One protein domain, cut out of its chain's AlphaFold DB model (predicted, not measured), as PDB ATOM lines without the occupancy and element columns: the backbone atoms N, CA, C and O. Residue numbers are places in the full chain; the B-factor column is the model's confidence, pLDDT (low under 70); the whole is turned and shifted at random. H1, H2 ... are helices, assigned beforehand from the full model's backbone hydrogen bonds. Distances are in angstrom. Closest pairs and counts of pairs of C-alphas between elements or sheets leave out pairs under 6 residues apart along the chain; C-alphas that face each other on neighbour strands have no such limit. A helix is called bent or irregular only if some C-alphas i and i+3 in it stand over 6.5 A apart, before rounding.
ATOM      1  N   VAL A 155       9.164 -28.461   0.966       76.75
ATOM      2  CA  VAL A 155       9.604 -29.663   0.247       76.75
ATOM      3  C   VAL A 155       8.907 -30.917   0.758       76.75
ATOM      4  O   VAL A 155       8.790 -31.867  -0.009       76.75
ATOM      5  N   ILE A 156       8.365 -30.926   1.984       80.81
ATOM      6  CA  ILE A 156       7.791 -32.135   2.598       80.81
ATOM      7  C   ILE A 156       6.721 -32.743   1.686       80.81
ATOM      8  O   ILE A 156       6.865 -33.874   1.231       80.81
ATOM      9  N   ALA A 157       5.695 -31.968   1.325       81.44
ATOM     10  CA  ALA A 157       4.609 -32.463   0.479       81.44
ATOM     11  C   ALA A 157       5.086 -32.904  -0.917       81.44
ATOM     12  O   ALA A 157       4.590 -33.892  -1.456       81.44
ATOM     13  N   VAL A 158       6.048 -32.185  -1.506       80.62
ATOM     14  CA  VAL A 158       6.571 -32.488  -2.849       80.62
ATOM     15  C   VAL A 158       7.421 -33.756  -2.833       80.62
ATOM     16  O   VAL A 158       7.222 -34.625  -3.676       80.62
ATOM     17  N   ALA A 159       8.326 -33.895  -1.864       84.25
ATOM     18  CA  ALA A 159       9.184 -35.063  -1.715       84.25
ATOM     19  C   ALA A 159       8.372 -36.317  -1.375       84.25
ATOM     20  O   ALA A 159       8.602 -37.369  -1.969       84.25
ATOM     21  N   THR A 160       7.383 -36.206  -0.480       87.75
ATOM     22  CA  THR A 160       6.476 -37.313  -0.151       87.75
ATOM     23  C   THR A 160       5.681 -37.757  -1.377       87.75
ATOM     24  O   THR A 160       5.672 -38.946  -1.692       87.75
ATOM     25  N   ALA A 161       5.065 -36.819  -2.105       87.31
ATOM     26  CA  ALA A 161       4.325 -37.138  -3.325       87.31
ATOM     27  C   ALA A 161       5.228 -37.766  -4.398       87.31
ATOM     28  O   ALA A 161       4.851 -38.764  -5.005       87.31
ATOM     29  N   ALA A 162       6.441 -37.239  -4.590       88.19
ATOM     30  CA  ALA A 162       7.400 -37.784  -5.545       88.19
ATOM     31  C   ALA A 162       7.815 -39.221  -5.191       88.19
ATOM     32  O   ALA A 162       7.782 -40.095  -6.055       88.19
ATOM     33  N   PHE A 163       8.156 -39.486  -3.925       91.38
ATOM     34  CA  PHE A 163       8.547 -40.819  -3.463       91.38
ATOM     35  C   PHE A 163       7.426 -41.843  -3.672       91.38
ATOM     36  O   PHE A 163       7.629 -42.847  -4.357       91.38
ATOM     37  N   PHE A 164       6.224 -41.567  -3.153       93.00
ATOM     38  CA  PHE A 164       5.087 -42.474  -3.322       93.00
ATOM     39  C   PHE A 164       4.669 -42.609  -4.790       93.00
ATOM     40  O   PHE A 164       4.313 -43.709  -5.209       93.00
ATOM     41  N   GLY A 165       4.789 -41.541  -5.583       93.75
ATOM     42  CA  GLY A 165       4.564 -41.549  -7.027       93.75
ATOM     43  C   GLY A 165       5.452 -42.554  -7.759       93.75
ATOM     44  O   GLY A 165       4.961 -43.411  -8.500       93.75
ATOM     45  N   ILE A 166       6.763 -42.496  -7.499       95.06
ATOM     46  CA  ILE A 166       7.742 -43.428  -8.077       95.06
ATOM     47  C   ILE A 166       7.446 -44.855  -7.612       95.06
ATOM     48  O   ILE A 166       7.369 -45.762  -8.443       95.06
ATOM     49  N   CYS A 167       7.279 -45.069  -6.305       95.69
ATOM     50  CA  CYS A 167       7.066 -46.399  -5.741       95.69
ATOM     51  C   CYS A 167       5.786 -47.051  -6.272       95.69
ATOM     52  O   CYS A 167       5.818 -48.216  -6.664       95.69
ATOM     53  N   ALA A 168       4.679 -46.310  -6.333       96.38
ATOM     54  CA  ALA A 168       3.421 -46.826  -6.857       96.38
ATOM     55  C   ALA A 168       3.548 -47.178  -8.344       96.38
ATOM     56  O   ALA A 168       3.243 -48.305  -8.722       96.38
ATOM     57  N   SER A 169       4.084 -46.282  -9.176       96.56
ATOM     58  CA  SER A 169       4.265 -46.555 -10.609       96.56
ATOM     59  C   SER A 169       5.206 -47.736 -10.876       96.56
ATOM     60  O   SER A 169       4.997 -48.488 -11.822       96.56
ATOM     61  N   THR A 170       6.225 -47.924 -10.033       97.25
ATOM     62  CA  THR A 170       7.214 -49.003 -10.178       97.25
ATOM     63  C   THR A 170       6.647 -50.347  -9.723       97.25
ATOM     64  O   THR A 170       6.695 -51.322 -10.466       97.25
ATOM     65  N   PHE A 171       6.103 -50.420  -8.508       96.38
ATOM     66  CA  PHE A 171       5.825 -51.697  -7.852       96.38
ATOM     67  C   PHE A 171       4.357 -52.123  -7.899       96.38
ATOM     68  O   PHE A 171       4.074 -53.321  -7.918       96.38
ATOM     69  N   MET A 172       3.414 -51.174  -7.916       96.12
ATOM     70  CA  MET A 172       1.984 -51.479  -7.783       96.12
ATOM     71  C   MET A 172       1.469 -52.445  -8.865       96.12
ATOM     72  O   MET A 172       0.800 -53.408  -8.490       96.12
ATOM     73  N   PRO A 173       1.786 -52.281 -10.168       95.19
ATOM     74  CA  PRO A 173       1.289 -53.195 -11.200       95.19
ATOM     75  C   PRO A 173       1.761 -54.634 -10.994       95.19
ATOM     76  O   PRO A 173       0.974 -55.568 -11.136       95.19
ATOM     77  N   VAL A 174       3.033 -54.807 -10.618       95.81
ATOM     78  CA  VAL A 174       3.643 -56.123 -10.397       95.81
ATOM     79  C   VAL A 174       3.074 -56.789  -9.153       95.81
ATOM     80  O   VAL A 174       2.741 -57.966  -9.219       95.81
ATOM     81  N   TYR A 175       2.906 -56.060  -8.045       94.69
ATOM     82  CA  TYR A 175       2.279 -56.623  -6.847       94.69
ATOM     83  C   TYR A 175       0.825 -57.020  -7.100       94.69
ATOM     84  O   TYR A 175       0.414 -58.115  -6.727       94.69
ATOM     85  N   LEU A 176       0.055 -56.160  -7.770       94.31
ATOM     86  CA  LEU A 176      -1.354 -56.422  -8.025       94.31
ATOM     87  C   LEU A 176      -1.541 -57.610  -8.976       94.31
ATOM     88  O   LEU A 176      -2.246 -58.558  -8.646       94.31
ATOM     89  N   LEU A 177      -0.881 -57.611 -10.138       92.25
ATOM     90  CA  LEU A 177      -1.010 -58.724 -11.082       92.25
ATOM     91  C   LEU A 177      -0.281 -59.985 -10.613       92.25
ATOM     92  O   LEU A 177      -0.752 -61.078 -10.898       92.25
ATOM     93  N   GLY A 178       0.805 -59.867  -9.853       90.12
ATOM     94  CA  GLY A 178       1.514 -61.015  -9.285       90.12
ATOM     95  C   GLY A 178       0.683 -61.811  -8.275       90.12
ATOM     96  O   GLY A 178       0.883 -63.015  -8.157       90.12
ATOM     97  N   LEU A 179      -0.278 -61.175  -7.593       90.81
ATOM     98  CA  LEU A 179      -1.188 -61.848  -6.658       90.81
ATOM     99  C   LEU A 179      -2.362 -62.556  -7.348       90.81
ATOM    100  O   LEU A 179      -2.842 -63.568  -6.842       90.81
ATOM    101  N   TYR A 180      -2.833 -62.045  -8.491       90.25
ATOM    102  CA  TYR A 180      -4.077 -62.518  -9.120       90.25
ATOM    103  C   TYR A 180      -3.892 -63.168 -10.496       90.25
ATOM    104  O   TYR A 180      -4.814 -63.807 -11.004       90.25
ATOM    105  N   TRP A 181      -2.720 -63.044 -11.118       91.62
ATOM    106  CA  TRP A 181      -2.465 -63.534 -12.467       91.62
ATOM    107  C   TRP A 181      -1.216 -64.415 -12.511       91.62
ATOM    108  O   TRP A 181      -0.098 -63.955 -12.325       91.62
ATOM    109  N   LYS A 182      -1.397 -65.705 -12.819       88.31
ATOM    110  CA  LYS A 182      -0.309 -66.705 -12.829       88.31
ATOM    111  C   LYS A 182       0.654 -66.605 -14.022       88.31
ATOM    112  O   LYS A 182       1.639 -67.335 -14.080       88.31
ATOM    113  N   ARG A 183       0.336 -65.783 -15.027       88.69
ATOM    114  CA  ARG A 183       1.058 -65.756 -16.311       88.69
ATOM    115  C   ARG A 183       2.368 -64.951 -16.296       88.69
ATOM    116  O   ARG A 183       3.329 -65.459 -16.879       88.69
ATOM    117  N   PRO A 184       2.431 -63.726 -15.728       90.62
ATOM    118  CA  PRO A 184       3.614 -62.876 -15.819       90.62
ATOM    119  C   PRO A 184       4.854 -63.563 -15.257       90.62
ATOM    120  O   PRO A 184       4.825 -64.108 -14.160       90.62
ATOM    121  N   ASN A 185       5.950 -63.522 -16.010       91.88
ATOM    122  CA  ASN A 185       7.244 -64.039 -15.578       91.88
ATOM    123  C   ASN A 185       8.119 -62.910 -14.986       91.88
ATOM    124  O   ASN A 185       7.758 -61.730 -15.025       91.88
ATOM    125  N   ALA A 186       9.306 -63.253 -14.474       92.06
ATOM    126  CA  ALA A 186      10.222 -62.274 -13.880       92.06
ATOM    127  C   ALA A 186      10.666 -61.167 -14.859       92.06
ATOM    128  O   ALA A 186      10.874 -60.027 -14.450       92.06
ATOM    129  N   ARG A 187      10.775 -61.468 -16.160       94.00
ATOM    130  CA  ARG A 187      11.177 -60.487 -17.182       94.00
ATOM    131  C   ARG A 187      10.084 -59.450 -17.414       94.00
ATOM    132  O   ARG A 187      10.388 -58.263 -17.445       94.00
ATOM    133  N   ALA A 188       8.827 -59.888 -17.501       94.19
ATOM    134  CA  ALA A 188       7.670 -59.001 -17.600       94.19
ATOM    135  C   ALA A 188       7.558 -58.089 -16.367       94.19
ATOM    136  O   ALA A 188       7.338 -56.886 -16.506       94.19
ATOM    137  N   ALA A 189       7.785 -58.642 -15.170       95.31
ATOM    138  CA  ALA A 189       7.811 -57.869 -13.932       95.31
ATOM    139  C   ALA A 189       8.906 -56.787 -13.947       95.31
ATOM    140  O   ALA A 189       8.622 -55.623 -13.678       95.31
ATOM    141  N   ILE A 190      10.141 -57.135 -14.323       96.38
ATOM    142  CA  ILE A 190      11.248 -56.168 -14.408       96.38
ATOM    143  C   ILE A 190      10.970 -55.100 -15.472       96.38
ATOM    144  O   ILE A 190      11.149 -53.915 -15.192       96.38
ATOM    145  N   ALA A 191      10.482 -55.485 -16.655       96.38
ATOM    146  CA  ALA A 191      10.129 -54.543 -17.717       96.38
ATOM    147  C   ALA A 191       9.064 -53.536 -17.252       96.38
ATOM    148  O   ALA A 191       9.215 -52.336 -17.474       96.38
ATOM    149  N   SER A 192       8.035 -54.006 -16.542       97.25
ATOM    150  CA  SER A 192       7.016 -53.151 -15.926       97.25
ATOM    151  C   SER A 192       7.600 -52.195 -14.889       97.25
ATOM    152  O   SER A 192       7.271 -51.011 -14.921       97.25
ATOM    153  N   MET A 193       8.444 -52.686 -13.973       97.81
ATOM    154  CA  MET A 193       9.060 -51.854 -12.932       97.81
ATOM    155  C   MET A 193       9.905 -50.740 -13.554       97.81
ATOM    156  O   MET A 193       9.755 -49.572 -13.200       97.81
ATOM    157  N   VAL A 194      10.748 -51.087 -14.529       97.75
ATOM    158  CA  VAL A 194      11.602 -50.127 -15.239       97.75
ATOM    159  C   VAL A 194      10.759 -49.115 -16.016       97.75
ATOM    160  O   VAL A 194      11.012 -47.915 -15.919       97.75
ATOM    161  N   ALA A 195       9.727 -49.562 -16.736       97.12
ATOM    162  CA  ALA A 195       8.839 -48.669 -17.475       97.12
ATOM    163  C   ALA A 195       8.093 -47.694 -16.552       97.12
ATOM    164  O   ALA A 195       8.033 -46.501 -16.850       97.12
ATOM    165  N   GLY A 196       7.573 -48.169 -15.417       96.94
ATOM    166  CA  GLY A 196       6.898 -47.336 -14.423       96.94
ATOM    167  C   GLY A 196       7.819 -46.308 -13.780       96.94
ATOM    168  O   GLY A 196       7.474 -45.127 -13.715       96.94
ATOM    169  N   PHE A 197       9.019 -46.735 -13.378       97.00
ATOM    170  CA  PHE A 197      10.050 -45.852 -12.840       97.00
ATOM    171  C   PHE A 197      10.421 -44.752 -13.841       97.00
ATOM    172  O   PHE A 197      10.329 -43.566 -13.519       97.00
ATOM    173  N   ILE A 198      10.786 -45.133 -15.071       96.56
ATOM    174  CA  ILE A 198      11.207 -44.192 -16.114       96.56
ATOM    175  C   ILE A 198      10.075 -43.231 -16.457       96.56
ATOM    176  O   ILE A 198      10.304 -42.026 -16.498       96.56
ATOM    177  N   THR A 199       8.854 -43.733 -16.661       95.38
ATOM    178  CA  THR A 199       7.701 -42.893 -17.018       95.38
ATOM    179  C   THR A 199       7.416 -41.868 -15.927       95.38
ATOM    180  O   THR A 199       7.267 -40.683 -16.222       95.38
ATOM    181  N   ASN A 200       7.402 -42.288 -14.659       94.94
ATOM    182  CA  ASN A 200       7.121 -41.395 -13.541       94.94
ATOM    183  C   ASN A 200       8.230 -40.344 -13.356       94.94
ATOM    184  O   ASN A 200       7.942 -39.154 -13.217       94.94
ATOM    185  N   VAL A 201       9.503 -40.760 -13.386       92.88
ATOM    186  CA  VAL A 201      10.659 -39.850 -13.280       92.88
ATOM    187  C   VAL A 201      10.690 -38.867 -14.445       92.88
ATOM    188  O   VAL A 201      10.874 -37.671 -14.222       92.88
ATOM    189  N   PHE A 202      10.450 -39.339 -15.667       91.31
ATOM    190  CA  PHE A 202      10.361 -38.487 -16.848       91.31
ATOM    191  C   PHE A 202       9.248 -37.448 -16.688       91.31
ATOM    192  O   PHE A 202       9.480 -36.253 -16.872       91.31
ATOM    193  N   TRP A 203       8.058 -37.878 -16.269       90.75
ATOM    194  CA  TRP A 203       6.925 -36.979 -16.078       90.75
ATOM    195  C   TRP A 203       7.216 -35.888 -15.043       90.75
ATOM    196  O   TRP A 203       6.951 -34.710 -15.287       90.75
ATOM    197  N   MET A 204       7.831 -36.253 -13.915       88.12
ATOM    198  CA  MET A 204       8.216 -35.298 -12.874       88.12
ATOM    199  C   MET A 204       9.308 -34.329 -13.315       88.12
ATOM    200  O   MET A 204       9.243 -33.154 -12.961       88.12
ATOM    201  N   ALA A 205      10.317 -34.814 -14.038       85.81
ATOM    202  CA  ALA A 205      11.481 -34.019 -14.415       85.81
ATOM    203  C   ALA A 205      11.195 -33.058 -15.577       85.81
ATOM    204  O   ALA A 205      11.847 -32.018 -15.674       85.81
ATOM    205  N   PHE A 206      10.241 -33.402 -16.447       83.81
ATOM    206  CA  PHE A 206      10.074 -32.742 -17.741       83.81
ATOM    207  C   PHE A 206       8.662 -32.224 -18.029       83.81
ATOM    208  O   PHE A 206       8.536 -31.261 -18.783       83.81
ATOM    209  N   VAL A 207       7.603 -32.818 -17.469       84.88
ATOM    210  CA  VAL A 207       6.217 -32.508 -17.875       84.88
ATOM    211  C   VAL A 207       5.458 -31.730 -16.808       84.88
ATOM    212  O   VAL A 207       4.862 -30.696 -17.122       84.88
ATOM    213  N   ASN A 208       5.475 -32.202 -15.561       83.62
ATOM    214  CA  ASN A 208       4.747 -31.567 -14.470       83.62
ATOM    215  C   ASN A 208       5.471 -30.291 -14.013       83.62
ATOM    216  O   ASN A 208       6.600 -30.342 -13.533       83.62
ATOM    217  N   ALA A 209       4.818 -29.138 -14.144       74.81
ATOM    218  CA  ALA A 209       5.432 -27.833 -13.924       74.81
ATOM    219  C   ALA A 209       5.920 -27.637 -12.484       74.81
ATOM    220  O   ALA A 209       6.970 -27.031 -12.274       74.81
ATOM    221  N   LYS A 210       5.190 -28.157 -11.487       73.56
ATOM    222  CA  LYS A 210       5.534 -27.978 -10.071       73.56
ATOM    223  C   LYS A 210       6.807 -28.745  -9.718       73.56
ATOM    224  O   LYS A 210       7.696 -28.191  -9.076       73.56
ATOM    225  N   THR A 211       6.907 -29.998 -10.157       75.56
ATOM    226  CA  THR A 211       8.071 -30.845  -9.870       75.56
ATOM    227  C   THR A 211       9.250 -30.520 -10.783       75.56
ATOM    228  O   THR A 211      10.374 -30.403 -10.295       75.56
ATOM    229  N   ALA A 212       9.019 -30.278 -12.076       74.31
ATOM    230  CA  ALA A 212      10.078 -29.986 -13.042       74.31
ATOM    231  C   ALA A 212      10.799 -28.676 -12.702       74.31
ATOM    232  O   ALA A 212      12.030 -28.624 -12.739       74.31
ATOM    233  N   ALA A 213      10.052 -27.650 -12.272       69.00
ATOM    234  CA  ALA A 213      10.636 -26.396 -11.805       69.00
ATOM    235  C   ALA A 213      11.479 -26.581 -10.533       69.00
ATOM    236  O   ALA A 213      12.549 -25.988 -10.434       69.00
ATOM    237  N   SER A 214      11.045 -27.426  -9.585       68.06
ATOM    238  CA  SER A 214      11.830 -27.704  -8.370       68.06
ATOM    239  C   SER A 214      13.098 -28.521  -8.637       68.06
ATOM    240  O   SER A 214      14.111 -28.314  -7.978       68.06
ATOM    241  N   VAL A 215      13.054 -29.433  -9.612       72.56
ATOM    242  CA  VAL A 215      14.173 -30.320  -9.958       72.56
ATOM    243  C   VAL A 215      15.186 -29.612 -10.870       72.56
ATOM    244  O   VAL A 215      16.381 -29.889 -10.811       72.56
ATOM    245  N   GLY A 216      14.736 -28.685 -11.724       67.62
ATOM    246  CA  GLY A 216      15.598 -27.811 -12.531       67.62
ATOM    247  C   GLY A 216      16.348 -28.493 -13.687       67.62
ATOM    248  O   GLY A 216      17.084 -27.828 -14.415       67.62
ATOM    249  N   ILE A 217      16.159 -29.801 -13.896       74.25
ATOM    250  CA  ILE A 217      16.807 -30.577 -14.969       74.25
ATOM    251  C   ILE A 217      16.337 -30.108 -16.354       74.25
ATOM    252  O   ILE A 217      17.164 -29.872 -17.233       74.25
ATOM    253  N   CYS A 218      15.029 -29.900 -16.544       74.19
ATOM    254  CA  CYS A 218      14.483 -29.428 -17.821       74.19
ATOM    255  C   CYS A 218      15.033 -28.046 -18.209       74.19
ATOM    256  O   CYS A 218      15.402 -27.827 -19.364       74.19
ATOM    257  N   ALA A 219      15.178 -27.145 -17.231       72.19
ATOM    258  CA  ALA A 219      15.739 -25.816 -17.455       72.19
ATOM    259  C   ALA A 219      17.206 -25.878 -17.911       72.19
ATOM    260  O   ALA A 219      17.589 -25.145 -18.818       72.19
ATOM    261  N   LYS A 220      18.009 -26.784 -17.336       75.69
ATOM    262  CA  LYS A 220      19.420 -26.967 -17.717       75.69
ATOM    263  C   LYS A 220      19.603 -27.587 -19.103       75.69
ATOM    264  O   LYS A 220      20.547 -27.225 -19.792       75.69
ATOM    265  N   ILE A 221      18.736 -28.521 -19.499       79.75
ATOM    266  CA  ILE A 221      18.884 -29.266 -20.761       79.75
ATOM    267  C   ILE A 221      18.233 -28.527 -21.936       79.75
ATOM    268  O   ILE A 221      18.810 -28.457 -23.015       79.75
ATOM    269  N   PHE A 222      17.035 -27.972 -21.738       77.38
ATOM    270  CA  PHE A 222      16.205 -27.432 -22.821       77.38
ATOM    271  C   PHE A 222      16.000 -25.914 -22.750       77.38
ATOM    272  O   PHE A 222      15.314 -25.354 -23.605       77.38
ATOM    273  N   GLY A 223      16.525 -25.237 -21.721       74.44
ATOM    274  CA  GLY A 223      16.317 -23.798 -21.513       74.44
ATOM    275  C   GLY A 223      14.865 -23.414 -21.195       74.44
ATOM    276  O   GLY A 223      14.529 -22.233 -21.187       74.44
ATOM    277  N   LYS A 224      13.989 -24.398 -20.943       75.00
ATOM    278  CA  LYS A 224      12.562 -24.221 -20.634       75.00
ATOM    279  C   LYS A 224      12.229 -24.886 -19.294       75.00
ATOM    280  O   LYS A 224      12.785 -25.944 -19.003       75.00
ATOM    281  N   PRO A 225      11.316 -24.318 -18.485       63.66
ATOM    282  CA  PRO A 225      10.984 -24.861 -17.163       63.66
ATOM    283  C   PRO A 225      10.286 -26.231 -17.226       63.66
ATOM    284  O   PRO A 225      10.393 -27.012 -16.286       63.66
ATOM    285  N   TYR A 226       9.598 -26.525 -18.328       75.19
ATOM    286  CA  TYR A 226       8.952 -27.802 -18.632       75.19
ATOM    287  C   TYR A 226       8.770 -27.928 -20.156       75.19
ATOM    288  O   TYR A 226       8.786 -26.929 -20.879       75.19
ATOM    289  N   LEU A 227       8.615 -29.157 -20.653       73.31
ATOM    290  CA  LEU A 227       8.445 -29.477 -22.078       73.31
ATOM    291  C   LEU A 227       6.996 -29.354 -22.565       73.31
ATOM    292  O   LEU A 227       6.767 -29.262 -23.770       73.31
ATOM    293  N   SER A 228       6.020 -29.335 -21.657       65.69
ATOM    294  CA  SER A 228       4.607 -29.163 -21.998       65.69
ATOM    295  C   SER A 228       4.349 -27.741 -22.522       65.69
ATOM    296  O   SER A 228       4.236 -26.777 -21.773       65.69
ATOM    297  N   SER A 229       4.288 -27.590 -23.846       59.47
ATOM    298  CA  SER A 229       3.920 -26.326 -24.492       59.47
ATOM    299  C   SER A 229       2.409 -26.066 -24.357       59.47
ATOM    300  O   SER A 229       1.630 -27.010 -24.541       59.47
ATOM    301  N   PRO A 230       1.959 -24.809 -24.151       58.50
ATOM    302  CA  PRO A 230       0.535 -24.444 -24.165       58.50
ATOM    303  C   PRO A 230      -0.205 -24.867 -25.443       58.50
ATOM    304  O   PRO A 230      -1.420 -25.031 -25.424       58.50
ATOM    305  N   SER A 231       0.523 -25.070 -26.546       58.81
ATOM    306  CA  SER A 231      -0.015 -25.522 -27.832       58.81
ATOM    307  C   SER A 231      -0.433 -26.996 -27.870       58.81
ATOM    308  O   SER A 231      -1.162 -27.382 -28.777       58.81
ATOM    309  N   TRP A 232       0.026 -27.828 -26.929       58.41
ATOM    310  CA  TRP A 232      -0.299 -29.260 -26.883       58.41
ATOM    311  C   TRP A 232      -1.398 -29.575 -25.857       58.41
ATOM    312  O   TRP A 232      -2.263 -30.403 -26.123       58.41
ATOM    313  N   SER A 233      -1.399 -28.895 -24.706       56.16
ATOM    314  CA  SER A 233      -2.520 -28.852 -23.754       56.16
ATOM    315  C   SER A 233      -2.198 -27.910 -22.601       56.16
ATOM    316  O   SER A 233      -1.098 -27.953 -22.049       56.16
ATOM    317  N   ALA A 234      -3.185 -27.125 -22.173       61.38
ATOM    318  CA  ALA A 234      -3.054 -26.239 -21.021       61.38
ATOM    319  C   ALA A 234      -3.001 -26.981 -19.668       61.38
ATOM    320  O   ALA A 234      -2.572 -26.388 -18.680       61.38
ATOM    321  N   THR A 235      -3.424 -28.250 -19.599       73.81
ATOM    322  CA  THR A 235      -3.615 -28.990 -18.335       73.81
ATOM    323  C   THR A 235      -2.621 -30.124 -18.091       73.81
ATOM    324  O   THR A 235      -2.472 -30.550 -16.949       73.81
ATOM    325  N   TRP A 236      -1.889 -30.609 -19.101       74.88
ATOM    326  CA  TRP A 236      -0.943 -31.726 -18.909       74.88
ATOM    327  C   TRP A 236       0.210 -31.394 -17.946       74.88
ATOM    328  O   TRP A 236       0.769 -32.291 -17.319       74.88
ATOM    329  N   ASN A 237       0.533 -30.112 -17.773       75.50
ATOM    330  CA  ASN A 237       1.577 -29.647 -16.862       75.50
ATOM    331  C   ASN A 237       1.201 -29.737 -15.368       75.50
ATOM    332  O   ASN A 237       2.083 -29.608 -14.520       75.50
ATOM    333  N   VAL A 238      -0.071 -29.962 -15.031       80.44
ATOM    334  CA  VAL A 238      -0.537 -30.156 -13.647       80.44
ATOM    335  C   VAL A 238      -0.956 -31.593 -13.358       80.44
ATOM    336  O   VAL A 238      -1.248 -31.916 -12.209       80.44
ATOM    337  N   VAL A 239      -0.963 -32.463 -14.373       84.44
ATOM    338  CA  VAL A 239      -1.301 -33.877 -14.196       84.44
ATOM    339  C   VAL A 239      -0.251 -34.542 -13.317       84.44
ATOM    340  O   VAL A 239       0.959 -34.411 -13.546       84.44
ATOM    341  N   ASP A 240      -0.740 -35.245 -12.300       86.50
ATOM    342  CA  ASP A 240       0.092 -36.006 -11.384       86.50
ATOM    343  C   ASP A 240       0.804 -37.145 -12.143       86.50
ATOM    344  O   ASP A 240       0.146 -37.870 -12.899       86.50
ATOM    345  N   PRO A 241       2.126 -37.323 -11.956       89.62
ATOM    346  CA  PRO A 241       2.884 -38.437 -12.522       89.62
ATOM    347  C   PRO A 241       2.219 -39.812 -12.368       89.62
ATOM    348  O   PRO A 241       2.315 -40.628 -13.283       89.62
ATOM    349  N   LEU A 242       1.493 -40.057 -11.271       92.44
ATOM    350  CA  LEU A 242       0.781 -41.313 -11.007       92.44
ATOM    351  C   LEU A 242      -0.244 -41.669 -12.085       92.44
ATOM    352  O   LEU A 242      -0.392 -42.840 -12.436       92.44
ATOM    353  N   VAL A 243      -0.934 -40.659 -12.624       91.75
ATOM    354  CA  VAL A 243      -1.998 -40.834 -13.625       91.75
ATOM    355  C   VAL A 243      -1.443 -41.415 -14.923       91.75
ATOM    356  O   VAL A 243      -2.165 -42.081 -15.657       91.75
ATOM    357  N   VAL A 244      -0.155 -41.201 -15.196       91.81
ATOM    358  CA  VAL A 244       0.511 -41.681 -16.412       91.81
ATOM    359  C   VAL A 244       1.419 -42.875 -16.118       91.81
ATOM    360  O   VAL A 244       1.419 -43.850 -16.868       91.81
ATOM    361  N   GLY A 245       2.159 -42.828 -15.010       94.06
ATOM    362  CA  GLY A 245       3.130 -43.848 -14.624       94.06
ATOM    363  C   GLY A 245       2.497 -45.208 -14.345       94.06
ATOM    364  O   GLY A 245       2.979 -46.213 -14.873       94.06
ATOM    365  N   ILE A 246       1.396 -45.255 -13.584       95.81
ATOM    366  CA  ILE A 246       0.733 -46.525 -13.245       95.81
ATOM    367  C   ILE A 246       0.153 -47.201 -14.499       95.81
ATOM    368  O   ILE A 246       0.484 -48.369 -14.723       95.81
ATOM    369  N   PRO A 247      -0.659 -46.532 -15.348       96.38
ATOM    370  CA  PRO A 247      -1.191 -47.179 -16.546       96.38
ATOM    371  C   PRO A 247      -0.100 -47.619 -17.520       96.38
ATOM    372  O   PRO A 247      -0.191 -48.719 -18.061       96.38
ATOM    373  N   ALA A 248       0.952 -46.816 -17.711       96.19
ATOM    374  CA  ALA A 248       2.069 -47.183 -18.579       96.19
ATOM    375  C   ALA A 248       2.750 -48.476 -18.105       96.19
ATOM    376  O   ALA A 248       2.944 -49.402 -18.893       96.19
ATOM    377  N   ALA A 249       3.053 -48.574 -16.810       97.12
ATOM    378  CA  ALA A 249       3.639 -49.771 -16.225       97.12
ATOM    379  C   ALA A 249       2.703 -50.987 -16.337       97.12
ATOM    380  O   ALA A 249       3.144 -52.070 -16.717       97.12
ATOM    381  N   PHE A 250       1.402 -50.802 -16.098       96.88
ATOM    382  CA  PHE A 250       0.402 -51.863 -16.232       96.88
ATOM    383  C   PHE A 250       0.297 -52.389 -17.669       96.88
ATOM    384  O   PHE A 250       0.282 -53.600 -17.888       96.88
ATOM    385  N   ILE A 251       0.281 -51.490 -18.657       97.12
ATOM    386  CA  ILE A 251       0.270 -51.846 -20.080       97.12
ATOM    387  C   ILE A 251       1.526 -52.641 -20.429       97.12
ATOM    388  O   ILE A 251       1.416 -53.707 -21.031       97.12
ATOM    389  N   VAL A 252       2.708 -52.172 -20.016       96.69
ATOM    390  CA  VAL A 252       3.967 -52.885 -20.272       96.69
ATOM    391  C   VAL A 252       3.946 -54.273 -19.639       96.69
ATOM    392  O   VAL A 252       4.316 -55.238 -20.305       96.69
ATOM    393  N   LEU A 253       3.456 -54.405 -18.404       96.56
ATOM    394  CA  LEU A 253       3.346 -55.697 -17.730       96.56
ATOM    395  C   LEU A 253       2.458 -56.671 -18.505       96.56
ATOM    396  O   LEU A 253       2.864 -57.802 -18.762       96.56
ATOM    397  N   VAL A 254       1.259 -56.230 -18.895       96.06
ATOM    398  CA  VAL A 254       0.291 -57.060 -19.620       96.06
ATOM    399  C   VAL A 254       0.830 -57.445 -20.990       96.06
ATOM    400  O   VAL A 254       0.842 -58.626 -21.328       96.06
ATOM    401  N   VAL A 255       1.324 -56.480 -21.763       95.88
ATOM    402  CA  VAL A 255       1.853 -56.722 -23.112       95.88
ATOM    403  C   VAL A 255       3.045 -57.676 -23.056       95.88
ATOM    404  O   VAL A 255       3.065 -58.672 -23.781       95.88
ATOM    405  N   TRP A 256       4.003 -57.447 -22.155       94.88
ATOM    406  CA  TRP A 256       5.184 -58.305 -22.044       94.88
ATOM    407  C   TRP A 256       4.837 -59.709 -21.543       94.88
ATOM    408  O   TRP A 256       5.379 -60.690 -22.042       94.88
ATOM    409  N   ALA A 257       3.893 -59.833 -20.606       93.69
ATOM    410  CA  ALA A 257       3.415 -61.129 -20.127       93.69
ATOM    411  C   ALA A 257       2.643 -61.924 -21.198       93.69
ATOM    412  O   ALA A 257       2.575 -63.155 -21.131       93.69
ATOM    413  N   LEU A 258       2.035 -61.246 -22.176       93.69
ATOM    414  CA  LEU A 258       1.367 -61.897 -23.301       93.69
ATOM    415  C   LEU A 258       2.356 -62.347 -24.383       93.69
ATOM    416  O   LEU A 258       2.158 -63.430 -24.936       93.69
ATOM    417  N   ILE A 259       3.399 -61.556 -24.649       93.69
ATOM    418  CA  ILE A 259       4.414 -61.830 -25.680       93.69
ATOM    419  C   ILE A 259       5.433 -62.879 -25.218       93.69
ATOM    420  O   ILE A 259       5.774 -63.784 -25.979       93.69
ATOM    421  N   ASP A 260       5.947 -62.750 -23.996       91.88
ATOM    422  CA  ASP A 260       6.999 -63.628 -23.491       91.88
ATOM    423  C   ASP A 260       6.438 -64.984 -23.029       91.88
ATOM    424  O   ASP A 260       5.233 -65.174 -22.823       91.88
ATOM    425  N   ARG A 261       7.332 -65.962 -22.863       87.62
ATOM    426  CA  ARG A 261       6.956 -67.299 -22.405       87.62
ATOM    427  C   ARG A 261       6.399 -67.230 -20.979       87.62
ATOM    428  O   ARG A 261       7.017 -66.592 -20.121       87.62
ATOM    429  N   PRO A 262       5.272 -67.907 -20.697       87.75
ATOM    430  CA  PRO A 262       4.718 -67.941 -19.352       87.75
ATOM    431  C   PRO A 262       5.697 -68.603 -18.378       87.75
ATOM    432  O   PRO A 262       6.565 -69.385 -18.775       87.75
ATOM    433  N   MET A 263       5.535 -68.289 -17.094       86.56
ATOM    434  CA  MET A 263       6.271 -68.948 -16.017       86.56
ATOM    435  C   MET A 263       6.031 -70.466 -16.034       86.56
ATOM    436  O   MET A 263       4.964 -70.930 -16.446       86.56
ATOM    437  N   ASP A 264       7.023 -71.242 -15.584       89.25
ATOM    438  CA  ASP A 264       6.871 -72.691 -15.445       89.25
ATOM    439  C   ASP A 264       5.643 -73.029 -14.586       89.25
ATOM    440  O   ASP A 264       5.457 -72.473 -13.502       89.25
ATOM    441  N   ARG A 265       4.807 -73.958 -15.069       84.94
ATOM    442  CA  ARG A 265       3.527 -74.291 -14.428       84.94
ATOM    443  C   ARG A 265       3.724 -74.844 -13.022       84.94
ATOM    444  O   ARG A 265       2.978 -74.464 -12.129       84.94
ATOM    445  N   LYS A 266       4.748 -75.681 -12.803       86.88
ATOM    446  CA  LYS A 266       5.025 -76.241 -11.469       86.88
ATOM    447  C   LYS A 266       5.405 -75.142 -10.485       86.88
ATOM    448  O   LYS A 266       4.926 -75.144  -9.355       86.88
ATOM    449  N   HIS A 267       6.235 -74.196 -10.922       86.44
ATOM    450  CA  HIS A 267       6.609 -73.054 -10.096       86.44
ATOM    451  C   HIS A 267       5.418 -72.122  -9.824       86.44
ATOM    452  O   HIS A 267       5.191 -71.743  -8.678       86.44
ATOM    453  N   ALA A 268       4.611 -71.815 -10.842       86.06
ATOM    454  CA  ALA A 268       3.411 -71.000 -10.682       86.06
ATOM    455  C   ALA A 268       2.407 -71.654  -9.715       86.06
ATOM    456  O   ALA A 268       1.901 -71.001  -8.807       86.06
ATOM    457  N   ASP A 269       2.150 -72.953  -9.840       87.44
ATOM    458  CA  ASP A 269       1.233 -73.645  -8.933       87.44
ATOM    459  C   ASP A 269       1.788 -73.750  -7.511       87.44
ATOM    460  O   ASP A 269       1.026 -73.586  -6.562       87.44
ATOM    461  N   TYR A 270       3.102 -73.923  -7.335       87.50
ATOM    462  CA  TYR A 270       3.734 -73.843  -6.014       87.50
ATOM    463  C   TYR A 270       3.493 -72.481  -5.341       87.50
ATOM    464  O   TYR A 270       3.077 -72.435  -4.182       87.50
ATOM    465  N   CYS A 271       3.708 -71.383  -6.069       86.00
ATOM    466  CA  CYS A 271       3.542 -70.028  -5.540       86.00
ATOM    467  C   CYS A 271       2.081 -69.714  -5.180       86.00
ATOM    468  O   CYS A 271       1.818 -69.150  -4.120       86.00
ATOM    469  N   PHE A 272       1.126 -70.103  -6.027       85.94
ATOM    470  CA  PHE A 272      -0.286 -69.757  -5.838       85.94
ATOM    471  C   PHE A 272      -1.054 -70.739  -4.938       85.94
ATOM    472  O   PHE A 272      -1.996 -70.325  -4.271       85.94
ATOM    473  N   ASN A 273      -0.675 -72.022  -4.870       81.81
ATOM    474  CA  ASN A 273      -1.397 -72.995  -4.037       81.81
ATOM    475  C   ASN A 273      -0.993 -72.931  -2.560       81.81
ATOM    476  O   ASN A 273      -1.823 -73.227  -1.704       81.81
ATOM    477  N   ARG A 274       0.229 -72.488  -2.225       59.31
ATOM    478  CA  ARG A 274       0.568 -72.167  -0.826       59.31
ATOM    479  C   ARG A 274      -0.240 -70.983  -0.294       59.31
ATOM    480  O   ARG A 274      -0.595 -70.995   0.876       59.31
ATOM    481  N   ALA A 275      -0.586 -70.020  -1.149       54.81
ATOM    482  CA  ALA A 275      -1.453 -68.901  -0.777       54.81
ATOM    483  C   ALA A 275      -2.912 -69.319  -0.496       54.81
ATOM    484  O   ALA A 275      -3.645 -68.554   0.110       54.81
ATOM    485  N   ALA A 276      -3.332 -70.522  -0.911       50.16
ATOM    486  CA  ALA A 276      -4.650 -71.081  -0.594       50.16
ATOM    487  C   ALA A 276      -4.665 -71.931   0.695       50.16
ATOM    488  O   ALA A 276      -5.732 -72.362   1.124       50.16
ATOM    489  N   GLN A 277      -3.495 -72.216   1.283       46.91
ATOM    490  CA  GLN A 277      -3.333 -73.047   2.488       46.91
ATOM    491  C   GLN A 277      -2.856 -72.257   3.722       46.91
ATOM    492  O   GLN A 277      -2.720 -72.853   4.791       46.91
ATOM    493  N   ALA A 278      -2.585 -70.958   3.575       46.16
ATOM    494  CA  ALA A 278      -2.221 -70.023   4.643       46.16
ATOM    495  C   ALA A 278      -3.371 -69.042   4.889       46.16
ATOM    496  O   ALA A 278      -3.558 -68.656   6.064       46.16
TER     497      ALA A 278
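What this domain is: This is residues 155 to 278 of the 278 residues of an uncharacterized protein of Candidatus Hydrogenedentes bacterium (UniProt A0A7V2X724). A long, loose three-helix bundle runs up and down, made of the bent helix H1 by its first arm H1a, and H2 and H5, each running against the one before it in the chain. The short helices H3 and H4 and an 18-residue stretch with no named element gather at one end of H2, while H6 lies beyond the other end and touches no helix. The printed part has 124 residues with six named helices, H1 to H6 in order, and no named strand; the class is all helix. The outline is elongated, spanning 54 by 32 by 23 A, and the whole is loose, with a radius of gyration of the C-alphas of 17.8 A.

Where its parts are: H1, residues 156 to 180, begins with C-alpha 156 at (7.791, -32.135, 2.598). By its hydrogen bonds it was assigned as one helix, but it is bent: C-alphas 170 and 173 are 7.3 A apart. Its arms are H1a, residues 156 to 170, 21.2 A long, and H1b, residues 173 to 180, 11.0 A long, at a steep tilt of 51 degrees. H2, residues 186 to 207, spans 30.3 A from C-alpha 186 at (10.222, -62.274, -13.880). H3 is residues 209 to 215 and H4 residues 217 to 222. H5, residues 241 to 259, spans 26.9 A. H6, residues 265 to 274, ends with C-alpha 274 at (0.568, -72.167, -0.826).

How they stand to each other: H2 is the hub, touching four other helices. It touches H5 at a shallow tilt of 27 degrees, opposite ways; the closest C-alphas, Gly 196 and Ala 249, are 4.4 A apart. H1a touches H2 opposite ways at a shallow tilt of 33 degrees, only just short of steep, closest at the C-alphas of Thr 170 and Met 193, 4.4 A. With residues 165 to 170 alone, H1a touches H5. H1b and H2 form a helical hairpin, closest at the C-alphas of Val 174 and Ala 189, 5.7 A. H3 and H2 touch only at the corner, C-alphas 205 and 212 being 4.5 A apart. H4 touches H2 about perpendicular, at 74 degrees, closest at the C-alphas of Phe 206 and Cys 218, 5.5 A. H6 is near H1b and apart from H5. Every O i to N i+4 pair is within hydrogen-bond range in H1a, H2, H3, H4 and H6; in H1b 3 of 4 are, in H5 14 of 15.

The domain as a whole: The C-alphas farthest apart, those of Gly 223 and Gln 277, are 58.2 A apart. The printed part has no cut. The link H4 to H5 is long; the other links are tight. The mean pLDDT of the printed part is 84.8, with residues 228 to 234 and 274 to 278 among those under 70.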